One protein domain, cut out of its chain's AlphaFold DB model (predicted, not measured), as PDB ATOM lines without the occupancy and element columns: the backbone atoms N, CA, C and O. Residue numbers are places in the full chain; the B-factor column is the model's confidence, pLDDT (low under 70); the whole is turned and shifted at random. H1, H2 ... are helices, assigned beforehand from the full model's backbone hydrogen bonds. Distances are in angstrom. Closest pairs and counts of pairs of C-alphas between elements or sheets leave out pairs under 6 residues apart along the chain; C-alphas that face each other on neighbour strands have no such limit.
ATOM      1  N   ASN A   2      91.114  56.536  65.869       89.06
ATOM      2  CA  ASN A   2      92.309  57.211  66.407       89.06
ATOM      3  C   ASN A   2      92.524  58.569  65.713       89.06
ATOM      4  O   ASN A   2      91.900  58.818  64.681       89.06
ATOM      5  N   ILE A   3      93.397  59.417  66.269       89.50
ATOM      6  CA  ILE A   3      93.634  60.788  65.780       89.50
ATOM      7  C   ILE A   3      94.014  60.799  64.292       89.50
ATOM      8  O   ILE A   3      93.318  61.426  63.503       89.50
ATOM      9  N   LEU A   4      95.008  60.002  63.882       89.75
ATOM     10  CA  LEU A   4      95.463  59.936  62.484       89.75
ATOM     11  C   LEU A   4      94.336  59.586  61.497       89.75
ATOM     12  O   LEU A   4      94.253  60.141  60.403       89.75
ATOM     13  N   ARG A   5      93.445  58.655  61.869       92.62
ATOM     14  CA  ARG A   5      92.287  58.303  61.034       92.62
ATOM     15  C   ARG A   5      91.252  59.421  60.995       92.62
ATOM     16  O   ARG A   5      90.663  59.620  59.940       92.62
ATOM     17  N   ALA A   6      91.036  60.130  62.101       92.94
ATOM     18  CA  ALA A   6      90.105  61.252  62.148       92.94
ATOM     19  C   ALA A   6      90.604  62.435  61.299       92.94
ATOM     20  O   ALA A   6      89.835  62.985  60.516       92.94
ATOM     21  N   GLU A   7      91.896  62.765  61.364       91.88
ATOM     22  CA  GLU A   7      92.518  63.786  60.505       91.88
ATOM     23  C   GLU A   7      92.391  63.424  59.022       91.88
ATOM     24  O   GLU A   7      91.927  64.231  58.213       91.88
ATOM     25  N   ALA A   8      92.747  62.183  58.669       93.38
ATOM     26  CA  ALA A   8      92.620  61.684  57.305       93.38
ATOM     27  C   ALA A   8      91.162  61.699  56.824       93.38
ATOM     28  O   ALA A   8      90.907  61.931  55.645       93.38
ATOM     29  N   TYR A   9      90.205  61.473  57.728       94.94
ATOM     30  CA  TYR A   9      88.784  61.543  57.418       94.94
ATOM     31  C   TYR A   9      88.345  62.978  57.118       94.94
ATOM     32  O   TYR A   9      87.774  63.231  56.058       94.94
ATOM     33  N   LEU A  10      88.696  63.936  57.984       92.00
ATOM     34  CA  LEU A  10      88.409  65.355  57.760       92.00
ATOM     35  C   LEU A  10      89.034  65.875  56.462       92.00
ATOM     36  O   LEU A  10      88.461  66.763  55.837       92.00
ATOM     37  N   ALA A  11      90.184  65.350  56.037       91.88
ATOM     38  CA  ALA A  11      90.852  65.759  54.801       91.88
ATOM     39  C   ALA A  11      90.077  65.403  53.514       91.88
ATOM     40  O   ALA A  11      90.404  65.930  52.453       91.88
ATOM     41  N   ARG A  12      89.056  64.536  53.589       93.88
ATOM     42  CA  ARG A  12      88.241  64.124  52.431       93.88
ATOM     43  C   ARG A  12      87.209  65.169  52.015       93.88
ATOM     44  O   ARG A  12      86.814  65.180  50.855       93.88
ATOM     45  N   PHE A  13      86.786  66.017  52.949       94.50
ATOM     46  CA  PHE A  13      85.768  67.035  52.709       94.50
ATOM     47  C   PHE A  13      86.373  68.285  52.077       94.50
ATOM     48  O   PHE A  13      87.433  68.775  52.507       94.50
ATOM     49  N   ALA A  14      85.667  68.838  51.096       94.50
ATOM     50  CA  ALA A  14      86.051  70.063  50.425       94.50
ATOM     51  C   ALA A  14      86.127  71.228  51.419       94.50
ATOM     52  O   ALA A  14      85.400  71.310  52.406       94.50
ATOM     53  N   ASN A  15      87.036  72.166  51.150       94.12
ATOM     54  CA  ASN A  15      87.271  73.324  52.016       94.12
ATOM     55  C   ASN A  15      86.008  74.162  52.274       94.12
ATOM     56  O   ASN A  15      85.901  74.754  53.343       94.12
ATOM     57  N   SER A  16      85.095  74.223  51.304       94.94
ATOM     58  CA  SER A  16      83.891  75.056  51.335       94.94
ATOM     59  C   SER A  16      82.667  74.385  51.957       94.94
ATOM     60  O   SER A  16      81.676  75.076  52.170       94.94
ATOM     61  N   GLU A  17      82.698  73.075  52.215       94.81
ATOM     62  CA  GLU A  17      81.569  72.379  52.844       94.81
ATOM     63  C   GLU A  17      81.384  72.884  54.275       94.81
ATOM     64  O   GLU A  17      82.361  73.022  55.020       94.81
ATOM     65  N   ARG A  18      80.140  73.195  54.651       96.06
ATOM     66  CA  ARG A  18      79.793  73.620  56.006       96.06
ATOM     67  C   ARG A  18      79.424  72.405  56.838       96.06
ATOM     68  O   ARG A  18      78.758  71.501  56.353       96.06
ATOM     69  N   LEU A  19      79.819  72.410  58.110       95.06
ATOM     70  CA  LEU A  19      79.584  71.267  58.984       95.06
ATOM     71  C   LEU A  19      78.099  70.913  59.117       95.06
ATOM     72  O   LEU A  19      77.753  69.741  59.043       95.06
ATOM     73  N   SER A  20      77.226  71.910  59.285       95.44
ATOM     74  CA  SER A  20      75.774  71.685  59.382       95.44
ATOM     75  C   SER A  20      75.164  70.992  58.165       95.44
ATOM     76  O   SER A  20      74.142  70.337  58.321       95.44
ATOM     77  N   ASP A  21      75.783  71.092  56.988       94.69
ATOM     78  CA  ASP A  21      75.249  70.485  55.768       94.69
ATOM     79  C   ASP A  21      75.528  68.971  55.696       94.69
ATOM     80  O   ASP A  21      74.893  68.275  54.912       94.69
ATOM     81  N   ILE A  22      76.491  68.464  56.477       94.00
ATOM     82  CA  ILE A  22      77.012  67.088  56.354       94.00
ATOM     83  C   ILE A  22      77.061  66.315  57.679       94.00
ATOM     84  O   ILE A  22      77.206  65.096  57.675       94.00
ATOM     85  N   TYR A  23      76.975  66.996  58.824       92.69
ATOM     86  CA  TYR A  23      77.184  66.390  60.142       92.69
ATOM     87  C   TYR A  23      76.120  65.355  60.509       92.69
ATOM     88  O   TYR A  23      76.461  64.289  61.027       92.69
ATOM     89  N   ASP A  24      74.850  65.655  60.240       90.81
ATOM     90  CA  ASP A  24      73.729  64.793  60.630       90.81
ATOM     91  C   ASP A  24      73.703  63.486  59.823       90.81
ATOM     92  O   ASP A  24      73.340  62.435  60.354       90.81
ATOM     93  N   ASP A  25      74.173  63.532  58.575       91.56
ATOM     94  CA  ASP A  25      74.170  62.395  57.652       91.56
ATOM     95  C   ASP A  25      75.438  61.522  57.749       91.56
ATOM     96  O   ASP A  25      75.476  60.415  57.204       91.56
ATOM     97  N   ASP A  26      76.477  61.980  58.458       92.12
ATOM     98  CA  ASP A  26      77.784  61.319  58.504       92.12
ATOM     99  C   ASP A  26      78.254  61.003  59.936       92.12
ATOM    100  O   ASP A  26      79.011  61.738  60.575       92.12
ATOM    101  N   GLY A  27      77.877  59.822  60.436       92.62
ATOM    102  CA  GLY A  27      78.306  59.341  61.755       92.62
ATOM    103  C   GLY A  27      79.828  59.161  61.907       92.62
ATOM    104  O   GLY A  27      80.349  59.196  63.025       92.62
ATOM    105  N   MET A  28      80.574  58.999  60.808       93.94
ATOM    106  CA  MET A  28      82.038  58.934  60.852       93.94
ATOM    107  C   MET A  28      82.641  60.326  61.042       93.94
ATOM    108  O   MET A  28      83.618  60.458  61.784       93.94
ATOM    109  N   LEU A  29      82.042  61.363  60.455       94.31
ATOM    110  CA  LEU A  29      82.402  62.755  60.715       94.31
ATOM    111  C   LEU A  29      82.147  63.129  62.178       94.31
ATOM    112  O   LEU A  29      83.025  63.715  62.813       94.31
ATOM    113  N   GLN A  30      81.006  62.723  62.739       93.31
ATOM    114  CA  GLN A  30      80.696  62.937  64.158       93.31
ATOM    115  C   GLN A  30      81.765  62.311  65.060       93.31
ATOM    116  O   GLN A  30      82.335  62.977  65.928       93.31
ATOM    117  N   ALA A  31      82.105  61.045  64.804       93.12
ATOM    118  CA  ALA A  31      83.151  60.350  65.541       93.12
ATOM    119  C   ALA A  31      84.532  61.003  65.350       93.12
ATOM    120  O   ALA A  31      85.351  60.980  66.269       93.12
ATOM    121  N   ALA A  32      84.821  61.564  64.171       93.81
ATOM    122  CA  ALA A  32      86.104  62.200  63.883       93.81
ATOM    123  C   ALA A  32      86.236  63.505  64.664       93.81
ATOM    124  O   ALA A  32      87.260  63.732  65.305       93.81
ATOM    125  N   LEU A  33      85.180  64.314  64.687       92.50
ATOM    126  CA  LEU A  33      85.143  65.549  65.463       92.50
ATOM    127  C   LEU A  33      85.250  65.290  66.964       92.50
ATOM    128  O   LEU A  33      86.037  65.966  67.615       92.50
ATOM    129  N   ALA A  34      84.569  64.272  67.492       91.81
ATOM    130  CA  ALA A  34      84.677  63.905  68.905       91.81
ATOM    131  C   ALA A  34      86.103  63.478  69.313       91.81
ATOM    132  O   ALA A  34      86.520  63.706  70.446       91.81
ATOM    133  N   VAL A  35      86.863  62.870  68.394       92.38
ATOM    134  CA  VAL A  35      88.271  62.498  68.629       92.38
ATOM    135  C   VAL A  35      89.199  63.709  68.523       92.38
ATOM    136  O   VAL A  35      90.116  63.842  69.329       92.38
ATOM    137  N   LEU A  36      88.995  64.575  67.528       90.50
ATOM    138  CA  LEU A  36      89.875  65.721  67.270       90.50
ATOM    139  C   LEU A  36      89.609  66.909  68.195       90.50
ATOM    140  O   LEU A  36      90.502  67.726  68.409       90.50
ATOM    141  N   PHE A  37      88.398  67.012  68.731       91.31
ATOM    142  CA  PHE A  37      87.959  68.079  69.617       91.31
ATOM    143  C   PHE A  37      87.281  67.464  70.845       91.31
ATOM    144  O   PHE A  37      86.057  67.315  70.872       91.31
ATOM    145  N   PRO A  38      88.062  67.093  71.875       87.25
ATOM    146  CA  PRO A  38      87.502  66.639  73.139       87.25
ATOM    147  C   PRO A  38      86.563  67.708  73.714       87.25
ATOM    148  O   PRO A  38      86.963  68.857  73.886       87.25
ATOM    149  N   GLY A  39      85.311  67.337  73.985       84.44
ATOM    150  CA  GLY A  39      84.286  68.267  74.470       84.44
ATOM    151  C   GLY A  39      83.545  69.044  73.379       84.44
ATOM    152  O   GLY A  39      82.802  69.960  73.704       84.44
ATOM    153  N   PHE A  40      83.726  68.697  72.103       87.81
ATOM    154  CA  PHE A  40      82.859  69.200  71.043       87.81
ATOM    155  C   PHE A  40      81.409  68.746  71.255       87.81
ATOM    156  O   PHE A  40      81.141  67.545  71.330       87.81
ATOM    157  N   GLU A  41      80.485  69.707  71.258       86.88
ATOM    158  CA  GLU A  41      79.046  69.469  71.207       86.88
ATOM    159  C   GLU A  41      78.438  70.174  69.990       86.88
ATOM    160  O   GLU A  41      78.807  71.289  69.612       86.88
ATOM    161  N   TYR A  42      77.484  69.519  69.334       82.56
ATOM    162  CA  TYR A  42      76.693  70.188  68.309       82.56
ATOM    163  C   TYR A  42      75.714  71.165  68.993       82.56
ATOM    164  O   TYR A  42      75.043  70.743  69.937       82.56
ATOM    165  N   PRO A  43      75.579  72.438  68.550       91.19
ATOM    166  CA  PRO A  43      75.969  72.980  67.244       91.19
ATOM    167  C   PRO A  43      77.208  73.904  67.222       91.19
ATOM    168  O   PRO A  43      77.293  74.750  66.326       91.19
ATOM    169  N   ASP A  44      78.186  73.769  68.124       86.94
ATOM    170  CA  ASP A  44      79.298  74.730  68.295       86.94
ATOM    171  C   ASP A  44      80.020  75.111  66.993       86.94
ATOM    172  O   ASP A  44      80.354  76.278  66.761       86.94
ATOM    173  N   PHE A  45      80.247  74.131  66.114       92.12
ATOM    174  CA  PHE A  45      80.953  74.314  64.837       92.12
ATOM    175  C   PHE A  45      80.030  74.262  63.617       92.12
ATOM    176  O   PHE A  45      80.514  74.309  62.491       92.12
ATOM    177  N   SER A  46      78.713  74.197  63.813       93.12
ATOM    178  CA  SER A  46      77.719  74.061  62.734       93.12
ATOM    179  C   SER A  46      77.838  75.141  61.648       93.12
ATOM    180  O   SER A  46      77.592  74.871  60.474       93.12
ATOM    181  N   HIS A  47      78.245  76.355  62.023       94.50
ATOM    182  CA  HIS A  47      78.416  77.499  61.125       94.50
ATOM    183  C   HIS A  47      79.749  77.494  60.361       94.50
ATOM    184  O   HIS A  47      79.884  78.220  59.373       94.50
ATOM    185  N   LEU A  48      80.722  76.698  60.812       96.00
ATOM    186  CA  LEU A  48      82.068  76.659  60.254       96.00
ATOM    187  C   LEU A  48      82.138  75.760  59.023       96.00
ATOM    188  O   LEU A  48      81.468  74.731  58.917       96.00
ATOM    189  N   THR A  49      83.023  76.143  58.116       97.25
ATOM    190  CA  THR A  49      83.467  75.305  57.009       97.25
ATOM    191  C   THR A  49      84.492  74.273  57.471       97.25
ATOM    192  O   THR A  49      85.211  74.463  58.458       97.25
ATOM    193  N   MET A  50      84.641  73.195  56.706       95.12
ATOM    194  CA  MET A  50      85.651  72.169  56.972       95.12
ATOM    195  C   MET A  50      87.079  72.728  56.937       95.12
ATOM    196  O   MET A  50      87.940  72.272  57.693       95.12
ATOM    197  N   ALA A  51      87.346  73.759  56.126       95.56
ATOM    198  CA  ALA A  51      88.626  74.468  56.157       95.56
ATOM    199  C   ALA A  51      88.871  75.188  57.494       95.56
ATOM    200  O   ALA A  51      89.969  75.106  58.047       95.56
ATOM    201  N   GLU A  52      87.861  75.870  58.035       95.25
ATOM    202  CA  GLU A  52      87.958  76.572  59.319       95.25
ATOM    203  C   GLU A  52      88.105  75.601  60.489       95.25
ATOM    204  O   GLU A  52      88.906  75.854  61.389       95.25
ATOM    205  N   ILE A  53      87.407  74.465  60.450       93.56
ATOM    206  CA  ILE A  53      87.545  73.393  61.443       93.56
ATOM    207  C   ILE A  53      88.975  72.846  61.436       93.56
ATOM    208  O   ILE A  53      89.621  72.804  62.483       93.56
ATOM    209  N   ARG A  54      89.526  72.510  60.260       93.06
ATOM    210  CA  ARG A  54      90.927  72.063  60.143       93.06
ATOM    211  C   ARG A  54      91.913  73.120  60.632       93.06
ATOM    212  O   ARG A  54      92.877  72.790  61.319       93.06
ATOM    213  N   LYS A  55      91.659  74.399  60.337       92.56
ATOM    214  CA  LYS A  55      92.482  75.511  60.828       92.56
ATOM    215  C   LYS A  55      92.429  75.632  62.352       92.56
ATOM    216  O   LYS A  55      93.471  75.840  62.967       92.56
ATOM    217  N   ARG A  56      91.250  75.485  62.969       91.38
ATOM    218  CA  ARG A  56      91.093  75.474  64.434       91.38
ATOM    219  C   ARG A  56      91.835  74.310  65.071       91.38
ATOM    220  O   ARG A  56      92.505  74.516  66.075       91.38
ATOM    221  N   TYR A  57      91.750  73.126  64.470       89.31
ATOM    222  CA  TYR A  57      92.490  71.960  64.936       89.31
ATOM    223  C   TYR A  57      94.006  72.206  64.903       89.31
ATOM    224  O   TYR A  57      94.677  72.073  65.921       89.31
ATOM    225  N   ALA A  58      94.532  72.683  63.770       88.25
ATOM    226  CA  ALA A  58      95.955  72.993  63.619       88.25
ATOM    227  C   ALA A  58      96.451  74.104  64.568       88.25
ATOM    228  O   ALA A  58      97.629  74.140  64.913       88.25
ATOM    229  N   ALA A  59      95.566  75.013  64.988       85.12
ATOM    230  CA  ALA A  59      95.890  76.094  65.917       85.12
ATOM    231  C   ALA A  59      95.909  75.662  67.397       85.12
ATOM    232  O   ALA A  59      96.449  76.402  68.218       85.12
ATOM    233  N   ASN A  60      95.359  74.489  67.745       72.56
ATOM    234  CA  ASN A  60      95.308  73.963  69.114       72.56
ATOM    235  C   ASN A  60      96.140  72.670  69.251       72.56
ATOM    236  O   ASN A  60      95.592  71.565  69.277       72.56
ATOM    237  N   PRO A  61      97.473  72.778  69.409       57.09
ATOM    238  CA  PRO A  61      98.364  71.619  69.510       57.09
ATOM    239  C   PRO A  61      98.153  70.771  70.777       57.09
ATOM    240  O   PRO A  61      98.684  69.668  70.868       57.09
ATOM    241  N   GLN A  62      97.367  71.244  71.749       57.56
ATOM    242  CA  GLN A  62      97.014  70.468  72.945       57.56
ATOM    243  C   GLN A  62      96.145  69.237  72.633       57.56
ATOM    244  O   GLN A  62      96.164  68.287  73.406       57.56
TER     245      GLN A  62
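Overview. This is residues 2 to 62 of the 67 residues of an uncharacterized protein of Variovorax sp. SRS16 (UniProt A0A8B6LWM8). Two helices, H1 and H3, cross and pack together, while H4 lies across from them over a gap and tiny H2 sits toward one end; the loop of residues 37 to 49 leads round to H4. The 61 printed residues hold four named helices, H1 to H4 in chain order, and no named strand: all helix. The whole is compact and rounded, radius of gyration of the C-alphas 10.3 A, spans 27 by 21 by 20 A.

Arrangement. H1, residues 3 to 10, touches H3, residues 27 to 36, at Ala 6 and Ala 32, the closest C-alphas, 4.5 A, at a steep tilt of 49 degrees, opposite ways. H4, residues 50 to 59, is close to H3 but not clearly touching: closest C-alphas Leu 36 and Tyr 57, 7.2 A. H2, residues 19 to 22, is close to H4 but not clearly touching: closest C-alphas Leu 19 and Met 50, 6.5 A. In H1, H3 and H4 every O i to N i+4 pair is within hydrogen-bond range; H2 is too short for one.

Along the chain. H1 begins at C-alpha 3 (93.634, 60.788, 65.780) and spans 10.6 A, H2 5.6 A, H3 14.3 A, H4 14.2 A, ending at C-alpha 59 (95.890, 76.094, 65.917).

Size, cuts and confidence. The farthest C-alphas, Asp 25 and Gln 62, are 28.7 A apart. The printed part has no cut; H3 to H4 is a long link. Residues 61 to 62 have pLDDT under 70.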